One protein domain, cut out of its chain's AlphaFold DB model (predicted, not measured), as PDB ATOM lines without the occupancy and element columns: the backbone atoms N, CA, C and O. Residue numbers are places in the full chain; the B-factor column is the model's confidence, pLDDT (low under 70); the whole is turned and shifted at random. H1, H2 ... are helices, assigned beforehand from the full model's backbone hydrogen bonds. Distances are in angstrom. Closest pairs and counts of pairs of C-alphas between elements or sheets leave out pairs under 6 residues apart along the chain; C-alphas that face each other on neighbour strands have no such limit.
ATOM      1  N   ASN A   2       5.575  49.860 -38.546       58.59
ATOM      2  CA  ASN A   2       6.526  48.983 -39.256       58.59
ATOM      3  C   ASN A   2       7.957  49.052 -38.683       58.59
ATOM      4  O   ASN A   2       8.694  48.069 -38.708       58.59
ATOM      5  N   ASP A   3       8.327  50.201 -38.123       69.44
ATOM      6  CA  ASP A   3       9.683  50.494 -37.649       69.44
ATOM      7  C   ASP A   3      10.125  49.543 -36.523       69.44
ATOM      8  O   ASP A   3      11.259  49.073 -36.520       69.44
ATOM      9  N   PHE A   4       9.221  49.139 -35.618       71.25
ATOM     10  CA  PHE A   4       9.560  48.224 -34.517       71.25
ATOM     11  C   PHE A   4       9.900  46.810 -34.992       71.25
ATOM     12  O   PHE A   4      10.777  46.159 -34.423       71.25
ATOM     13  N   ILE A   5       9.232  46.326 -36.042       74.50
ATOM     14  CA  ILE A   5       9.497  44.997 -36.607       74.50
ATOM     15  C   ILE A   5      10.809  45.002 -37.374       74.50
ATOM     16  O   ILE A   5      11.596  44.065 -37.231       74.50
ATOM     17  N   VAL A   6      11.084  46.078 -38.115       77.31
ATOM     18  CA  VAL A   6      12.371  46.277 -38.788       77.31
ATOM     19  C   VAL A   6      13.500  46.321 -37.756       77.31
ATOM     20  O   VAL A   6      14.435  45.524 -37.840       77.31
ATOM     21  N   VAL A   7      13.376  47.149 -36.715       78.38
ATOM     22  CA  VAL A   7      14.364  47.236 -35.628       78.38
ATOM     23  C   VAL A   7      14.507  45.899 -34.898       78.38
ATOM     24  O   VAL A   7      15.618  45.470 -34.604       78.38
ATOM     25  N   SER A   8      13.421  45.169 -34.654       85.06
ATOM     26  CA  SER A   8      13.512  43.840 -34.050       85.06
ATOM     27  C   SER A   8      14.218  42.823 -34.941       85.06
ATOM     28  O   SER A   8      14.953  41.986 -34.419       85.06
ATOM     29  N   ALA A   9      13.966  42.824 -36.247       84.88
ATOM     30  CA  ALA A   9      14.692  41.961 -37.170       84.88
ATOM     31  C   ALA A   9      16.186  42.314 -37.151       84.88
ATOM     32  O   ALA A   9      17.038  41.421 -37.192       84.88
ATOM     33  N   HIS A  10      16.499  43.607 -37.009       84.25
ATOM     34  CA  HIS A  10      17.864  44.093 -36.873       84.25
ATOM     35  C   HIS A  10      18.531  43.582 -35.595       84.25
ATOM     36  O   HIS A  10      19.605  42.986 -35.668       84.25
ATOM     37  N   ILE A  11      17.868  43.722 -34.443       89.44
ATOM     38  CA  ILE A  11      18.348  43.188 -33.163       89.44
ATOM     39  C   ILE A  11      18.599  41.681 -33.271       89.44
ATOM     40  O   ILE A  11      19.665  41.211 -32.876       89.44
ATOM     41  N   ASN A  12      17.670  40.925 -33.869       90.50
ATOM     42  CA  ASN A  12      17.822  39.476 -33.998       90.50
ATOM     43  C   ASN A  12      19.065  39.096 -34.818       90.50
ATOM     44  O   ASN A  12      19.782  38.155 -34.473       90.50
ATOM     45  N   ARG A  13      19.356  39.851 -35.885       89.31
ATOM     46  CA  ARG A  13      20.560  39.654 -36.702       89.31
ATOM     47  C   ARG A  13      21.836  39.977 -35.920       89.31
ATOM     48  O   ARG A  13      22.759  39.166 -35.929       89.31
ATOM     49  N   LEU A  14      21.869  41.111 -35.217       90.56
ATOM     50  CA  LEU A  14      23.010  41.525 -34.389       90.56
ATOM     51  C   LEU A  14      23.298  40.508 -33.281       90.56
ATOM     52  O   LEU A  14      24.446  40.122 -33.077       90.56
ATOM     53  N   LEU A  15      22.261  39.997 -32.613       92.25
ATOM     54  CA  LEU A  15      22.407  38.945 -31.607       92.25
ATOM     55  C   LEU A  15      22.894  37.623 -32.219       92.25
ATOM     56  O   LEU A  15      23.684  36.918 -31.588       92.25
ATOM     57  N   GLY A  16      22.504  37.314 -33.460       90.69
ATOM     58  CA  GLY A  16      23.072  36.210 -34.236       90.69
ATOM     59  C   GLY A  16      24.578  36.363 -34.460       90.69
ATOM     60  O   GLY A  16      25.339  35.445 -34.151       90.69
ATOM     61  N   TYR A  17      25.020  37.535 -34.922       89.56
ATOM     62  CA  TYR A  17      26.440  37.835 -35.124       89.56
ATOM     63  C   TYR A  17      27.231  37.818 -33.820       89.56
ATOM     64  O   TYR A  17      28.281  37.181 -33.761       89.56
ATOM     65  N   PHE A  18      26.696  38.411 -32.752       89.88
ATOM     66  CA  PHE A  18      27.266  38.305 -31.413       89.88
ATOM     67  C   PHE A  18      27.462  36.833 -31.017       89.88
ATOM     68  O   PHE A  18      28.558  36.424 -30.651       89.88
ATOM     69  N   CYS A  19      26.446  35.981 -31.165       89.38
ATOM     70  CA  CYS A  19      26.563  34.571 -30.784       89.38
ATOM     71  C   CYS A  19      27.537  33.762 -31.660       89.38
ATOM     72  O   CYS A  19      28.054  32.737 -31.207       89.38
ATOM     73  N   GLN A  20      27.755  34.177 -32.908       86.88
ATOM     74  CA  GLN A  20      28.594  33.462 -33.868       86.88
ATOM     75  C   GLN A  20      30.059  33.901 -33.816       86.88
ATOM     76  O   GLN A  20      30.947  33.051 -33.769       86.88
ATOM     77  N   TYR A  21      30.306  35.210 -33.839       82.31
ATOM     78  CA  TYR A  21      31.641  35.784 -34.006       82.31
ATOM     79  C   TYR A  21      32.268  36.206 -32.689       82.31
ATOM     80  O   TYR A  21      33.489  36.149 -32.556       82.31
ATOM     81  N   PHE A  22      31.452  36.560 -31.693       78.25
ATOM     82  CA  PHE A  22      31.962  36.991 -30.405       78.25
ATOM     83  C   PHE A  22      32.429  35.800 -29.568       78.25
ATOM     84  O   PHE A  22      31.721  35.248 -28.718       78.25
ATOM     85  N   SER A  23      33.666  35.381 -29.825       65.19
ATOM     86  CA  SER A  23      34.358  34.405 -28.997       65.19
ATOM     87  C   SER A  23      34.910  35.118 -27.762       65.19
ATOM     88  O   SER A  23      35.857  35.898 -27.822       65.19
ATOM     89  N   HIS A  24      34.275  34.905 -26.617       63.47
ATOM     90  CA  HIS A  24      34.879  35.201 -25.327       63.47
ATOM     91  C   HIS A  24      34.908  33.895 -24.544       63.47
ATOM     92  O   HIS A  24      33.879  33.230 -24.423       63.47
ATOM     93  N   GLU A  25      36.072  33.539 -23.996       59.31
ATOM     94  CA  GLU A  25      36.234  32.371 -23.114       59.31
ATOM     95  C   GLU A  25      35.255  32.371 -21.922       59.31
ATOM     96  O   GLU A  25      34.972  31.320 -21.353       59.31
ATOM     97  N   SER A  26      34.685  33.532 -21.572       58.81
ATOM     98  CA  SER A  26      33.741  33.712 -20.469       58.81
ATOM     99  C   SER A  26      32.295  33.324 -20.803       58.81
ATOM    100  O   SER A  26      31.541  32.997 -19.886       58.81
ATOM    101  N   LEU A  27      31.880  33.313 -22.081       76.31
ATOM    102  CA  LEU A  27      30.529  32.881 -22.452       76.31
ATOM    103  C   LEU A  27      30.521  31.407 -22.839       76.31
ATOM    104  O   LEU A  27      31.122  30.989 -23.831       76.31
ATOM    105  N   SER A  28      29.755  30.605 -22.105       84.12
ATOM    106  CA  SER A  28      29.536  29.214 -22.486       84.12
ATOM    107  C   SER A  28      28.677  29.118 -23.753       84.12
ATOM    108  O   SER A  28      27.838  29.979 -24.046       84.12
ATOM    109  N   LYS A  29      28.840  28.023 -24.505       84.50
ATOM    110  CA  LYS A  29      27.988  27.712 -25.666       84.50
ATOM    111  C   LYS A  29      26.497  27.714 -25.301       84.50
ATOM    112  O   LYS A  29      25.686  28.162 -26.105       84.50
ATOM    113  N   ALA A  30      26.155  27.256 -24.095       87.38
ATOM    114  CA  ALA A  30      24.782  27.235 -23.601       87.38
ATOM    115  C   ALA A  30      24.203  28.651 -23.450       87.38
ATOM    116  O   ALA A  30      23.079  28.892 -23.878       87.38
ATOM    117  N   VAL A  31      24.984  29.605 -22.929       87.62
ATOM    118  CA  VAL A  31      24.547  31.007 -22.805       87.62
ATOM    119  C   VAL A  31      24.313  31.627 -24.183       87.62
ATOM    120  O   VAL A  31      23.278  32.251 -24.397       87.62
ATOM    121  N   ARG A  32      25.209  31.395 -25.153       88.12
ATOM    122  CA  ARG A  32      25.020  31.885 -26.534       88.12
ATOM    123  C   ARG A  32      23.761  31.309 -27.186       88.12
ATOM    124  O   ARG A  32      22.994  32.038 -27.805       88.12
ATOM    125  N   GLN A  33      23.513  30.011 -27.013       89.75
ATOM    126  CA  GLN A  33      22.294  29.371 -27.516       89.75
ATOM    127  C   GLN A  33      21.032  29.922 -26.849       89.75
ATOM    128  O   GLN A  33      20.023  30.103 -27.527       89.75
ATOM    129  N   GLN A  34      21.091  30.220 -25.550       91.88
ATOM    130  CA  GLN A  34      19.972  30.812 -24.827       91.88
ATOM    131  C   GLN A  34      19.654  32.222 -25.339       91.88
ATOM    132  O   GLN A  34      18.499  32.489 -25.654       91.88
ATOM    133  N   ILE A  35      20.665  33.082 -25.511       92.00
ATOM    134  CA  ILE A  35      20.494  34.439 -26.061       92.00
ATOM    135  C   ILE A  35      19.849  34.379 -27.448       92.00
ATOM    136  O   ILE A  35      18.855  35.058 -27.697       92.00
ATOM    137  N   LEU A  36      20.360  33.524 -28.337       91.50
ATOM    138  CA  LEU A  36      19.803  33.381 -29.680       91.50
ATOM    139  C   LEU A  36      18.365  32.832 -29.660       91.50
ATOM    140  O   LEU A  36      17.521  33.259 -30.445       91.50
ATOM    141  N   SER A  37      18.066  31.892 -28.763       93.44
ATOM    142  CA  SER A  37      16.716  31.343 -28.584       93.44
ATOM    143  C   SER A  37      15.730  32.409 -28.096       93.44
ATOM    144  O   SER A  37      14.650  32.569 -28.670       93.44
ATOM    145  N   ASP A  38      16.115  33.180 -27.077       93.62
ATOM    146  CA  ASP A  38      15.290  34.255 -26.529       93.62
ATOM    147  C   ASP A  38      15.044  35.356 -27.566       93.62
ATOM    148  O   ASP A  38      13.898  35.762 -27.756       93.62
ATOM    149  N   SER A  39      16.085  35.754 -28.301       93.00
ATOM    150  CA  SER A  39      16.012  36.708 -29.411       93.00
ATOM    151  C   SER A  39      14.987  36.281 -30.468       93.00
ATOM    152  O   SER A  39      14.046  37.016 -30.770       93.00
ATOM    153  N   ASN A  40      15.085  35.037 -30.953       90.00
ATOM    154  CA  ASN A  40      14.139  34.495 -31.932       90.00
ATOM    155  C   ASN A  40      12.708  34.441 -31.383       90.00
ATOM    156  O   ASN A  40      11.753  34.735 -32.101       90.00
ATOM    157  N   ARG A  41      12.537  34.089 -30.103       89.50
ATOM    158  CA  ARG A  41      11.218  34.058 -29.462       89.50
ATOM    159  C   ARG A  41      10.587  35.447 -29.392       89.50
ATOM    160  O   ARG A  41       9.386  35.558 -29.629       89.50
ATOM    161  N   PHE A  42      11.347  36.480 -29.030       87.06
ATOM    162  CA  PHE A  42      10.831  37.849 -28.968       87.06
ATOM    163  C   PHE A  42      10.527  38.389 -30.364       87.06
ATOM    164  O   PHE A  42       9.447  38.934 -30.574       87.06
ATOM    165  N   HIS A  43      11.407  38.134 -31.334       83.12
ATOM    166  CA  HIS A  43      11.185  38.504 -32.728       83.12
ATOM    167  C   HIS A  43       9.893  37.902 -33.306       83.12
ATOM    168  O   HIS A  43       9.085  38.626 -33.873       83.12
ATOM    169  N   LEU A  44       9.645  36.602 -33.102       80.12
ATOM    170  CA  LEU A  44       8.434  35.926 -33.595       80.12
ATOM    171  C   LEU A  44       7.137  36.408 -32.935       80.12
ATOM    172  O   LEU A  44       6.055  36.214 -33.491       80.12
ATOM    173  N   LYS A  45       7.226  36.976 -31.730       82.00
ATOM    174  CA  LYS A  45       6.066  37.548 -31.041       82.00
ATOM    175  C   LYS A  45       5.686  38.913 -31.595       82.00
ATOM    176  O   LYS A  45       4.524  39.266 -31.498       82.00
ATOM    177  N   LEU A  46       6.624  39.654 -32.179       75.00
ATOM    178  CA  LEU A  46       6.346  40.978 -32.715       75.00
ATOM    179  C   LEU A  46       5.528  40.869 -34.001       75.00
ATOM    180  O   LEU A  46       6.027  40.467 -35.049       75.00
ATOM    181  N   ARG A  47       4.248  41.213 -33.885       71.25
ATOM    182  CA  ARG A  47       3.307  41.362 -34.996       71.25
ATOM    183  C   ARG A  47       3.078  42.842 -35.300       71.25
ATOM    184  O   ARG A  47       3.332  43.698 -34.449       71.25
ATOM    185  N   ASP A  48       2.596  43.131 -36.512       65.50
ATOM    186  CA  ASP A  48       2.366  44.495 -37.030       65.50
ATOM    187  C   ASP A  48       1.378  45.330 -36.184       65.50
ATOM    188  O   ASP A  48       1.220  46.522 -36.431       65.50
ATOM    189  N   ASP A  49       0.723  44.740 -35.178       55.91
ATOM    190  CA  ASP A  49      -0.396  45.298 -34.418       55.91
ATOM    191  C   ASP A  49      -0.098  45.720 -32.957       55.91
ATOM    192  O   ASP A  49      -1.022  46.145 -32.263       55.91
ATOM    193  N   GLY A  50       1.167  45.763 -32.506       58.56
ATOM    194  CA  GLY A  50       1.550  46.592 -31.339       58.56
ATOM    195  C   GLY A  50       2.063  45.884 -30.077       58.56
ATOM    196  O   GLY A  50       1.770  46.323 -28.963       58.56
ATOM    197  N   ASP A  51       2.885  44.843 -30.218       75.19
ATOM    198  CA  ASP A  51       3.506  44.124 -29.091       75.19
ATOM    199  C   ASP A  51       4.703  44.872 -28.445       75.19
ATOM    200  O   ASP A  51       5.834  44.382 -28.393       75.19
ATOM    201  N   LEU A  52       4.447  46.066 -27.890       78.44
ATOM    202  CA  LEU A  52       5.441  46.883 -27.169       78.44
ATOM    203  C   LEU A  52       6.201  46.109 -26.066       78.44
ATOM    204  O   LEU A  52       7.427  46.187 -26.040       78.44
ATOM    205  N   PRO A  53       5.557  45.281 -25.214       85.81
ATOM    206  CA  PRO A  53       6.285  44.564 -24.164       85.81
ATOM    207  C   PRO A  53       7.296  43.539 -24.694       85.81
ATOM    208  O   PRO A  53       8.328  43.304 -24.067       85.81
ATOM    209  N   ALA A  54       7.011  42.896 -25.832       85.50
ATOM    210  CA  ALA A  54       7.948  41.958 -26.450       85.50
ATOM    211  C   ALA A  54       9.123  42.699 -27.102       85.50
ATOM    212  O   ALA A  54      10.254  42.214 -27.063       85.50
ATOM    213  N   TYR A  55       8.859  43.884 -27.656       85.69
ATOM    214  CA  TYR A  55       9.881  44.762 -28.216       85.69
ATOM    215  C   TYR A  55      10.843  45.249 -27.128       85.69
ATOM    216  O   TYR A  55      12.055  45.103 -27.283       85.69
ATOM    217  N   ASP A  56      10.317  45.700 -25.990       87.31
ATOM    218  CA  ASP A  56      11.124  46.127 -24.842       87.31
ATOM    219  C   ASP A  56      12.020  44.990 -24.330       87.31
ATOM    220  O   ASP A  56      13.207  45.184 -24.070       87.31
ATOM    221  N   GLN A  57      11.493  43.763 -24.253       90.81
ATOM    222  CA  GLN A  57      12.289  42.583 -23.892       90.81
ATOM    223  C   GLN A  57      13.405  42.296 -24.905       90.81
ATOM    224  O   GLN A  57      14.502  41.889 -24.517       90.81
ATOM    225  N   HIS A  58      13.147  42.522 -26.194       90.62
ATOM    226  CA  HIS A  58      14.145  42.344 -27.241       90.62
ATOM    227  C   HIS A  58      15.262  43.396 -27.149       90.62
ATOM    228  O   HIS A  58      16.440  43.056 -27.272       90.62
ATOM    229  N   LEU A  59      14.907  44.652 -26.852       89.88
ATOM    230  CA  LEU A  59      15.862  45.733 -26.592       89.88
ATOM    231  C   LEU A  59      16.734  45.448 -25.366       89.88
ATOM    232  O   LEU A  59      17.952  45.610 -25.425       89.88
ATOM    233  N   GLU A  60      16.149  44.989 -24.262       92.56
ATOM    234  CA  GLU A  60      16.920  44.662 -23.057       92.56
ATOM    235  C   GLU A  60      17.881  43.483 -23.277       92.56
ATOM    236  O   GLU A  60      18.988  43.460 -22.724       92.56
ATOM    237  N   LEU A  61      17.519  42.533 -24.147       94.00
ATOM    238  CA  LEU A  61      18.429  41.469 -24.573       94.00
ATOM    239  C   LEU A  61      19.612  42.026 -25.385       94.00
ATOM    240  O   LEU A  61      20.757  41.651 -25.128       94.00
ATOM    241  N   ALA A  62      19.358  42.968 -26.299       92.75
ATOM    242  CA  ALA A  62      20.396  43.669 -27.060       92.75
ATOM    243  C   ALA A  62      21.361  44.441 -26.142       92.75
ATOM    244  O   ALA A  62      22.579  44.276 -26.228       92.75
ATOM    245  N   LYS A  63      20.823  45.215 -25.189       93.12
ATOM    246  CA  LYS A  63      21.608  45.950 -24.182       93.12
ATOM    247  C   LYS A  63      22.438  45.015 -23.303       93.12
ATOM    248  O   LYS A  63      23.556  45.349 -22.912       93.12
ATOM    249  N   SER A  64      21.923  43.828 -22.998       92.75
ATOM    250  CA  SER A  64      22.671  42.816 -22.246       92.75
ATOM    251  C   SER A  64      23.860  42.279 -23.049       92.75
ATOM    252  O   SER A  64      24.958  42.173 -22.502       92.75
ATOM    253  N   ALA A  65      23.678  42.006 -24.346       92.25
ATOM    254  CA  ALA A  65      24.776  41.615 -25.233       92.25
ATOM    255  C   ALA A  65      25.835  42.723 -25.354       92.25
ATOM    256  O   ALA A  65      27.021  42.444 -25.190       92.25
ATOM    257  N   TYR A  66      25.417  43.983 -25.517       93.12
ATOM    258  CA  TYR A  66      26.318  45.140 -25.509       93.12
ATOM    259  C   TYR A  66      27.203  45.189 -24.253       93.12
ATOM    260  O   TYR A  66      28.425  45.297 -24.351       93.12
ATOM    261  N   ARG A  67      26.609  45.038 -23.060       91.62
ATOM    262  CA  ARG A  67      27.352  45.033 -21.785       91.62
ATOM    263  C   ARG A  67      28.378  43.904 -21.712       91.62
ATOM    264  O   ARG A  67      29.473  44.114 -21.200       91.62
ATOM    265  N   ILE A  68      28.051  42.722 -22.233       90.12
ATOM    266  CA  ILE A  68      29.007  41.611 -22.332       90.12
ATOM    267  C   ILE A  68      30.164  41.985 -23.264       90.12
ATOM    268  O   ILE A  68      31.319  41.674 -22.962       90.12
ATOM    269  N   MET A  69      29.875  42.661 -24.380       89.38
ATOM    270  CA  MET A  69      30.914  43.065 -25.322       89.38
ATOM    271  C   MET A  69      31.863  44.115 -24.745       89.38
ATOM    272  O   MET A  69      33.079  43.957 -24.860       89.38
ATOM    273  N   LEU A  70      31.322  45.115 -24.044       90.25
ATOM    274  CA  LEU A  70      32.107  46.105 -23.302       90.25
ATOM    275  C   LEU A  70      33.089  45.454 -22.322       90.25
ATOM    276  O   LEU A  70      34.257  45.835 -22.268       90.25
ATOM    277  N   LEU A  71      32.633  44.440 -21.579       86.88
ATOM    278  CA  LEU A  71      33.482  43.719 -20.629       86.88
ATOM    279  C   LEU A  71      34.643  42.974 -21.307       86.88
ATOM    280  O   LEU A  71      35.696  42.852 -20.691       86.88
ATOM    281  N   LYS A  72      34.487  42.493 -22.552       83.00
ATOM    282  CA  LYS A  72      35.597  41.871 -23.308       83.00
ATOM    283  C   LYS A  72      36.621  42.905 -23.746       83.00
ATOM    284  O   LYS A  72      37.814  42.642 -23.644       83.00
ATOM    285  N   LEU A  73      36.149  44.032 -24.292       85.81
ATOM    286  CA  LEU A  73      37.034  45.072 -24.813       85.81
ATOM    287  C   LEU A  73      37.905  45.627 -23.685       85.81
ATOM    288  O   LEU A  73      39.101  45.805 -23.886       85.81
ATOM    289  N   ASN A  74      37.323  45.804 -22.489       83.12
ATOM    290  CA  ASN A  74      38.027  46.090 -21.232       83.12
ATOM    291  C   ASN A  74      39.018  47.279 -21.302       83.12
ATOM    292  O   ASN A  74      39.922  47.394 -20.476       83.12
ATOM    293  N   GLN A  75      38.864  48.150 -22.302       86.38
ATOM    294  CA  GLN A  75      39.708  49.306 -22.586       86.38
ATOM    295  C   GLN A  75      38.816  50.405 -23.163       86.38
ATOM    296  O   GLN A  75      38.200  50.215 -24.210       86.38
ATOM    297  N   GLN A  76      38.726  51.542 -22.467       89.81
ATOM    298  CA  GLN A  76      37.842  52.638 -22.874       89.81
ATOM    299  C   GLN A  76      38.291  53.275 -24.196       89.81
ATOM    300  O   GLN A  76      37.455  53.560 -25.037       89.81
ATOM    301  N   GLU A  77      39.601  53.409 -24.412       91.94
ATOM    302  CA  GLU A  77      40.170  53.982 -25.642       91.94
ATOM    303  C   GLU A  77      39.751  53.184 -26.884       91.94
ATOM    304  O   GLU A  77      39.335  53.757 -27.882       91.94
ATOM    305  N   VAL A  78      39.763  51.850 -26.791       90.38
ATOM    306  CA  VAL A  78      39.301  50.963 -27.870       90.38
ATOM    307  C   VAL A  78      37.818  51.176 -28.152       90.38
ATOM    308  O   VAL A  78      37.405  51.171 -29.306       90.38
ATOM    309  N   VAL A  79      37.004  51.343 -27.106       92.31
ATOM    310  CA  VAL A  79      35.574  51.626 -27.265       92.31
ATOM    311  C   VAL A  79      35.383  52.950 -27.994       92.31
ATOM    312  O   VAL A  79      34.674  52.971 -28.994       92.31
ATOM    313  N   ASP A  80      36.033  54.015 -27.531       92.94
ATOM    314  CA  ASP A  80      35.903  55.355 -28.105       92.94
ATOM    315  C   ASP A  80      36.326  55.374 -29.584       92.94
ATOM    316  O   ASP A  80      35.609  55.923 -30.420       92.94
ATOM    317  N   ASP A  81      37.418  54.690 -29.929       91.00
ATOM    318  CA  ASP A  81      37.896  54.590 -31.309       91.00
ATOM    319  C   ASP A  81      36.957  53.763 -32.203       91.00
ATOM    320  O   ASP A  81      36.734  54.127 -33.359       91.00
ATOM    321  N   ILE A  82      36.340  52.687 -31.692       90.81
ATOM    322  CA  ILE A  82      35.313  51.950 -32.453       90.81
ATOM    323  C   ILE A  82      34.119  52.857 -32.765       90.81
ATOM    324  O   ILE A  82      33.605  52.820 -33.884       90.81
ATOM    325  N   LEU A  83      33.673  53.653 -31.789       90.94
ATOM    326  CA  LEU A  83      32.547  54.572 -31.967       90.94
ATOM    327  C   LEU A  83      32.890  55.672 -32.972       90.94
ATOM    328  O   LEU A  83      32.134  55.887 -33.916       90.94
ATOM    329  N   PHE A  84      34.064  56.289 -32.833       88.56
ATOM    330  CA  PHE A  84      34.553  57.302 -33.765       88.56
ATOM    331  C   PHE A  84      34.657  56.766 -35.201       88.56
ATOM    332  O   PHE A  84      34.205  57.410 -36.146       88.56
ATOM    333  N   CYS A  85      35.222  55.570 -35.383       85.31
ATOM    334  CA  CYS A  85      35.320  54.952 -36.703       85.31
ATOM    335  C   CYS A  85      33.950  54.575 -37.278       85.31
ATOM    336  O   CYS A  85      33.753  54.705 -38.485       85.31
ATOM    337  N   GLY A  86      33.003  54.144 -36.441       81.44
ATOM    338  CA  GLY A  86      31.646  53.805 -36.871       81.44
ATOM    339  C   GLY A  86      30.832  54.988 -37.396       81.44
ATOM    340  O   GLY A  86      29.930  54.791 -38.210       81.44
ATOM    341  N   GLU A  87      31.186  56.208 -36.992       81.12
ATOM    342  CA  GLU A  87      30.624  57.459 -37.518       81.12
ATOM    343  C   GLU A  87      31.349  57.973 -38.780       81.12
ATOM    344  O   GLU A  87      30.935  58.968 -39.380       81.12
ATOM    345  N   SER A  88      32.439  57.318 -39.196       82.12
ATOM    346  CA  SER A  88      33.269  57.737 -40.331       82.12
ATOM    347  C   SER A  88      32.847  57.098 -41.665       82.12
ATOM    348  O   SER A  88      31.990  56.221 -41.720       82.12
ATOM    349  N   GLU A  89      33.485  57.511 -42.768       79.12
ATOM    350  CA  GLU A  89      33.294  56.896 -44.097       79.12
ATOM    351  C   GLU A  89      34.099  55.593 -44.296       79.12
ATOM    352  O   GLU A  89      34.046  54.995 -45.372       79.12
ATOM    353  N   LEU A  90      34.870  55.154 -43.293       78.44
ATOM    354  CA  LEU A  90      35.693  53.949 -43.391       78.44
ATOM    355  C   LEU A  90      34.841  52.680 -43.406       78.44
ATOM    356  O   LEU A  90      33.837  52.556 -42.705       78.44
ATOM    357  N   SER A  91      35.298  51.680 -44.159       88.00
ATOM    358  CA  SER A  91      34.700  50.344 -44.084       88.00
ATOM    359  C   SER A  91      34.981  49.677 -42.729       88.00
ATOM    360  O   SER A  91      35.965  49.980 -42.043       88.00
ATOM    361  N   TRP A  92      34.140  48.717 -42.331       88.31
ATOM    362  CA  TRP A  92      34.353  47.954 -41.094       88.31
ATOM    363  C   TRP A  92      35.594  47.060 -41.169       88.31
ATOM    364  O   TRP A  92      36.237  46.807 -40.152       88.31
ATOM    365  N   GLU A  93      35.963  46.603 -42.365       90.12
ATOM    366  CA  GLU A  93      37.201  45.875 -42.634       90.12
ATOM    367  C   GLU A  93      38.436  46.753 -42.414       90.12
ATOM    368  O   GLU A  93      39.408  46.312 -41.800       90.12
ATOM    369  N   GLU A  94      38.409  47.994 -42.904       87.44
ATOM    370  CA  GLU A  94      39.494  48.951 -42.675       87.44
ATOM    371  C   GLU A  94      39.581  49.338 -41.203       87.44
ATOM    372  O   GLU A  94      40.665  49.261 -40.632       87.44
ATOM    373  N   THR A  95      38.445  49.639 -40.571       88.25
ATOM    374  CA  THR A  95      38.364  49.910 -39.129       88.25
ATOM    375  C   THR A  95      38.945  48.750 -38.313       88.25
ATOM    376  O   THR A  95      39.796  48.958 -37.450       88.25
ATOM    377  N   SER A  96      38.560  47.506 -38.623       89.19
ATOM    378  CA  SER A  96      39.102  46.301 -37.981       89.19
ATOM    379  C   SER A  96      40.615  46.204 -38.113       89.19
ATOM    380  O   SER A  96      41.296  45.968 -37.112       89.19
ATOM    381  N   ARG A  97      41.157  46.443 -39.311       89.56
ATOM    382  CA  ARG A  97      42.605  46.431 -39.542       89.56
ATOM    383  C   ARG A  97      43.310  47.515 -38.730       89.56
ATOM    384  O   ARG A  97      44.244  47.201 -38.001       89.56
ATOM    385  N   SER A  98      42.827  48.754 -38.792       89.00
ATOM    386  CA  SER A  98      43.415  49.889 -38.075       89.00
ATOM    387  C   SER A  98      43.430  49.684 -36.561       89.00
ATOM    388  O   SER A  98      44.464  49.886 -35.931       89.00
ATOM    389  N   LEU A  99      42.322  49.228 -35.972       88.50
ATOM    390  CA  LEU A  99      42.253  48.967 -34.531       88.50
ATOM    391  C   LEU A  99      43.112  47.770 -34.116       88.50
ATOM    392  O   LEU A  99      43.721  47.791 -33.046       88.50
ATOM    393  N   SER A 100      43.196  46.741 -34.965       88.31
ATOM    394  CA  SER A 100      44.088  45.602 -34.725       88.31
ATOM    395  C   SER A 100      45.552  46.043 -34.716       88.31
ATOM    396  O   SER A 100      46.306  45.631 -33.838       88.31
ATOM    397  N   ASP A 101      45.948  46.928 -35.632       88.75
ATOM    398  CA  ASP A 101      47.309  47.464 -35.699       88.75
ATOM    399  C   ASP A 101      47.633  48.365 -34.491       88.75
ATOM    400  O   ASP A 101      48.705  48.234 -33.891       88.75
ATOM    401  N   LEU A 102      46.703  49.244 -34.098       90.12
ATOM    402  CA  LEU A 102      46.877  50.197 -32.991       90.12
ATOM    403  C   LEU A 102      46.910  49.519 -31.617       90.12
ATOM    404  O   LEU A 102      47.790  49.805 -30.805       90.12
ATOM    405  N   TYR A 103      45.971  48.608 -31.364       88.56
ATOM    406  CA  TYR A 103      45.749  48.023 -30.039       88.56
ATOM    407  C   TYR A 103      46.229  46.576 -29.914       88.56
ATOM    408  O   TYR A 103      46.127  45.985 -28.838       88.56
ATOM    409  N   GLN A 104      46.755  45.989 -30.996       84.50
ATOM    410  CA  GLN A 104      47.169  44.581 -31.055       84.50
ATOM    411  C   GLN A 104      46.027  43.622 -30.671       84.50
ATOM    412  O   GLN A 104      46.243  42.559 -30.084       84.50
ATOM    413  N   LEU A 105      44.790  44.011 -30.990       78.62
ATOM    414  CA  LEU A 105      43.590  43.219 -30.748       78.62
ATOM    415  C   LEU A 105      43.254  42.386 -31.981       78.62
ATOM    416  O   LEU A 105      43.406  42.836 -33.106       78.62
ATOM    417  N   ASN A 106      42.744  41.176 -31.772       76.38
ATOM    418  CA  ASN A 106      42.218  40.349 -32.852       76.38
ATOM    419  C   ASN A 106      40.688  40.477 -32.871       76.38
ATOM    420  O   ASN A 106      39.995  39.654 -32.270       76.38
ATOM    421  N   LEU A 107      40.184  41.563 -33.469       75.81
ATOM    422  CA  LEU A 107      38.750  41.865 -33.562       75.81
ATOM    423  C   LEU A 107      38.267  41.702 -34.999       75.81
ATOM    424  O   LEU A 107      38.742  42.381 -35.909       75.81
ATOM    425  N   ASN A 108      37.285  40.829 -35.204       84.50
ATOM    426  CA  ASN A 108      36.652  40.645 -36.506       84.50
ATOM    427  C   ASN A 108      35.778  41.870 -36.860       84.50
ATOM    428  O   ASN A 108      35.110  42.421 -35.986       84.50
ATOM    429  N   CYS A 109      35.719  42.276 -38.136       87.50
ATOM    430  CA  CYS A 109      34.875  43.399 -38.569       87.50
ATOM    431  C   CYS A 109      33.396  43.225 -38.175       87.50
ATOM    432  O   CYS A 109      32.763  44.189 -37.754       87.50
ATOM    433  N   MET A 110      32.866  41.995 -38.188       87.88
ATOM    434  CA  MET A 110      31.509  41.684 -37.727       87.88
ATOM    435  C   MET A 110      31.351  41.856 -36.215       87.88
ATOM    436  O   MET A 110      30.266  42.222 -35.765       87.88
ATOM    437  N   GLU A 111      32.398  41.620 -35.417       86.31
ATOM    438  CA  GLU A 111      32.371  41.927 -33.980       86.31
ATOM    439  C   GLU A 111      32.307  43.441 -33.756       86.31
ATOM    440  O   GLU A 111      31.491  43.887 -32.954       86.31
ATOM    441  N   LEU A 112      33.103  44.227 -34.485       88.44
ATOM    442  CA  LEU A 112      33.104  45.693 -34.381       88.44
ATOM    443  C   LEU A 112      31.778  46.308 -34.813       88.44
ATOM    444  O   LEU A 112      31.182  47.093 -34.082       88.44
ATOM    445  N   TYR A 113      31.283  45.870 -35.966       89.12
ATOM    446  CA  TYR A 113      29.969  46.215 -36.480       89.12
ATOM    447  C   TYR A 113      28.877  45.913 -35.448       89.12
ATOM    448  O   TYR A 113      28.062  46.767 -35.103       89.12
ATOM    449  N   THR A 114      28.878  44.690 -34.908       90.25
ATOM    450  CA  THR A 114      27.875  44.271 -33.923       90.25
ATOM    451  C   THR A 114      27.977  45.112 -32.654       90.25
ATOM    452  O   THR A 114      26.949  45.520 -32.120       90.25
ATOM    453  N   PHE A 115      29.192  45.410 -32.192       91.69
ATOM    454  CA  PHE A 115      29.422  46.268 -31.035       91.69
ATOM    455  C   PHE A 115      28.840  47.669 -31.245       91.69
ATOM    456  O   PHE A 115      28.045  48.116 -30.420       91.69
ATOM    457  N   TYR A 116      29.195  48.323 -32.353       91.56
ATOM    458  CA  TYR A 116      28.753  49.676 -32.677       91.56
ATOM    459  C   TYR A 116      27.227  49.774 -32.731       91.56
ATOM    460  O   TYR A 116      26.619  50.585 -32.042       91.56
ATOM    461  N   TYR A 117      26.561  48.880 -33.459       89.75
ATOM    462  CA  TYR A 117      25.105  48.964 -33.577       89.75
ATOM    463  C   TYR A 117      24.363  48.580 -32.292       89.75
ATOM    464  O   TYR A 117      23.293  49.119 -32.008       89.75
ATOM    465  N   LEU A 118      24.928  47.694 -31.467       92.19
ATOM    466  CA  LEU A 118      24.391  47.447 -30.130       92.19
ATOM    467  C   LEU A 118      24.597  48.649 -29.188       92.19
ATOM    468  O   LEU A 118      23.746  48.879 -28.326       92.19
ATOM    469  N   HIS A 119      25.668  49.434 -29.363       92.31
ATOM    470  CA  HIS A 119      25.864  50.713 -28.671       92.31
ATOM    471  C   HIS A 119      24.788  51.734 -29.065       92.31
ATOM    472  O   HIS A 119      24.135  52.310 -28.192       92.31
ATOM    473  N   GLU A 120      24.525  51.879 -30.364       88.31
ATOM    474  CA  GLU A 120      23.482  52.769 -30.886       88.31
ATOM    475  C   GLU A 120      22.088  52.407 -30.345       88.31
ATOM    476  O   GLU A 120      21.312  53.278 -29.940       88.31
ATOM    477  N   ILE A 121      21.775  51.108 -30.260       88.44
ATOM    478  CA  ILE A 121      20.540  50.613 -29.629       88.44
ATOM    479  C   ILE A 121      20.521  50.939 -28.131       88.44
ATOM    480  O   ILE A 121      19.494  51.372 -27.603       88.44
ATOM    481  N   ASN A 122      21.639  50.745 -27.427       89.62
ATOM    482  CA  ASN A 122      21.734  51.033 -25.997       89.62
ATOM    483  C   ASN A 122      21.454  52.509 -25.679       89.62
ATOM    484  O   ASN A 122      20.824  52.802 -24.659       89.62
ATOM    485  N   ASN A 123      21.866  53.416 -26.561       86.06
ATOM    486  CA  ASN A 123      21.650  54.851 -26.405       86.06
ATOM    487  C   ASN A 123      20.351  55.366 -27.043       86.06
ATOM    488  O   ASN A 123      20.054  56.551 -26.934       86.06
ATOM    489  N   HIS A 124      19.536  54.479 -27.623       76.69
ATOM    490  CA  HIS A 124      18.278  54.812 -28.303       76.69
ATOM    491  C   HIS A 124      18.456  55.712 -29.542       76.69
ATOM    492  O   HIS A 124      17.529  56.424 -29.924       76.69
TER     493      HIS A 124
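AT A GLANCE: This is residues 2 to 124 of the 139 residues of an uncharacterized protein of Malonomonas rubra DSM 5091 (UniProt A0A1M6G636). The longest helix, H3, forms an up-and-down bundle with H1 and H2, each helix running against the one before it. H6 slants across H1 and H3 on the side away from H2, and the hairpin of H4 and H5 packs on H6 at one end of the long axis. The 123 printed residues hold six named helices, H1 to H6 in order, and no named strand: all helix. The whole is compact, with a radius of gyration of the C-alphas of 14.8 A and spans of 47 by 33 by 20 A.

IN THESE COORDINATES: H3, residues 52 to 73, is 31.7 A long. H1, residues 2 to 21, begins at C-alpha 2 (6.526, 48.983, -39.256) and measures 28.9 A; H2, residues 29 to 45, 24.6 A. H4 is residues 76 to 86, 15.4 A; H5 92 to 103, 15.9 A; H6 109 to 122, 19.7 A, ending at C-alpha 122 (21.734, 51.033, -25.997).

HOW THE PARTS SIT: H3, with residues 54 to 61 alone, touches H2 at 27 degrees, opposite ways; the closest C-alphas, Phe 42 and Ala 54, are 5.6 A apart. H1 and H2, a hairpin, touch at C-alphas Cys 19 and Arg 32, 5.3 A. H6, the hub, touches H3 at a steep tilt of 51 degrees, closest C-alphas Lys 63 and Asn 122, 5.4 A. H5 and H6 are about perpendicular, 84 degrees, and touch closest at C-alphas Ser 96 and Cys 109, 5.2 A. H2 and H6 are apart. In H1 to H6 every O i to N i+4 pair is within hydrogen-bond range.

THE WHOLE: The farthest C-alphas, Asp 49 and Asp 101, are 47.8 A apart. The printed part has no cut and no long link. Residues 2 to 3, 23 to 26 and 48 to 50 have pLDDT under 70.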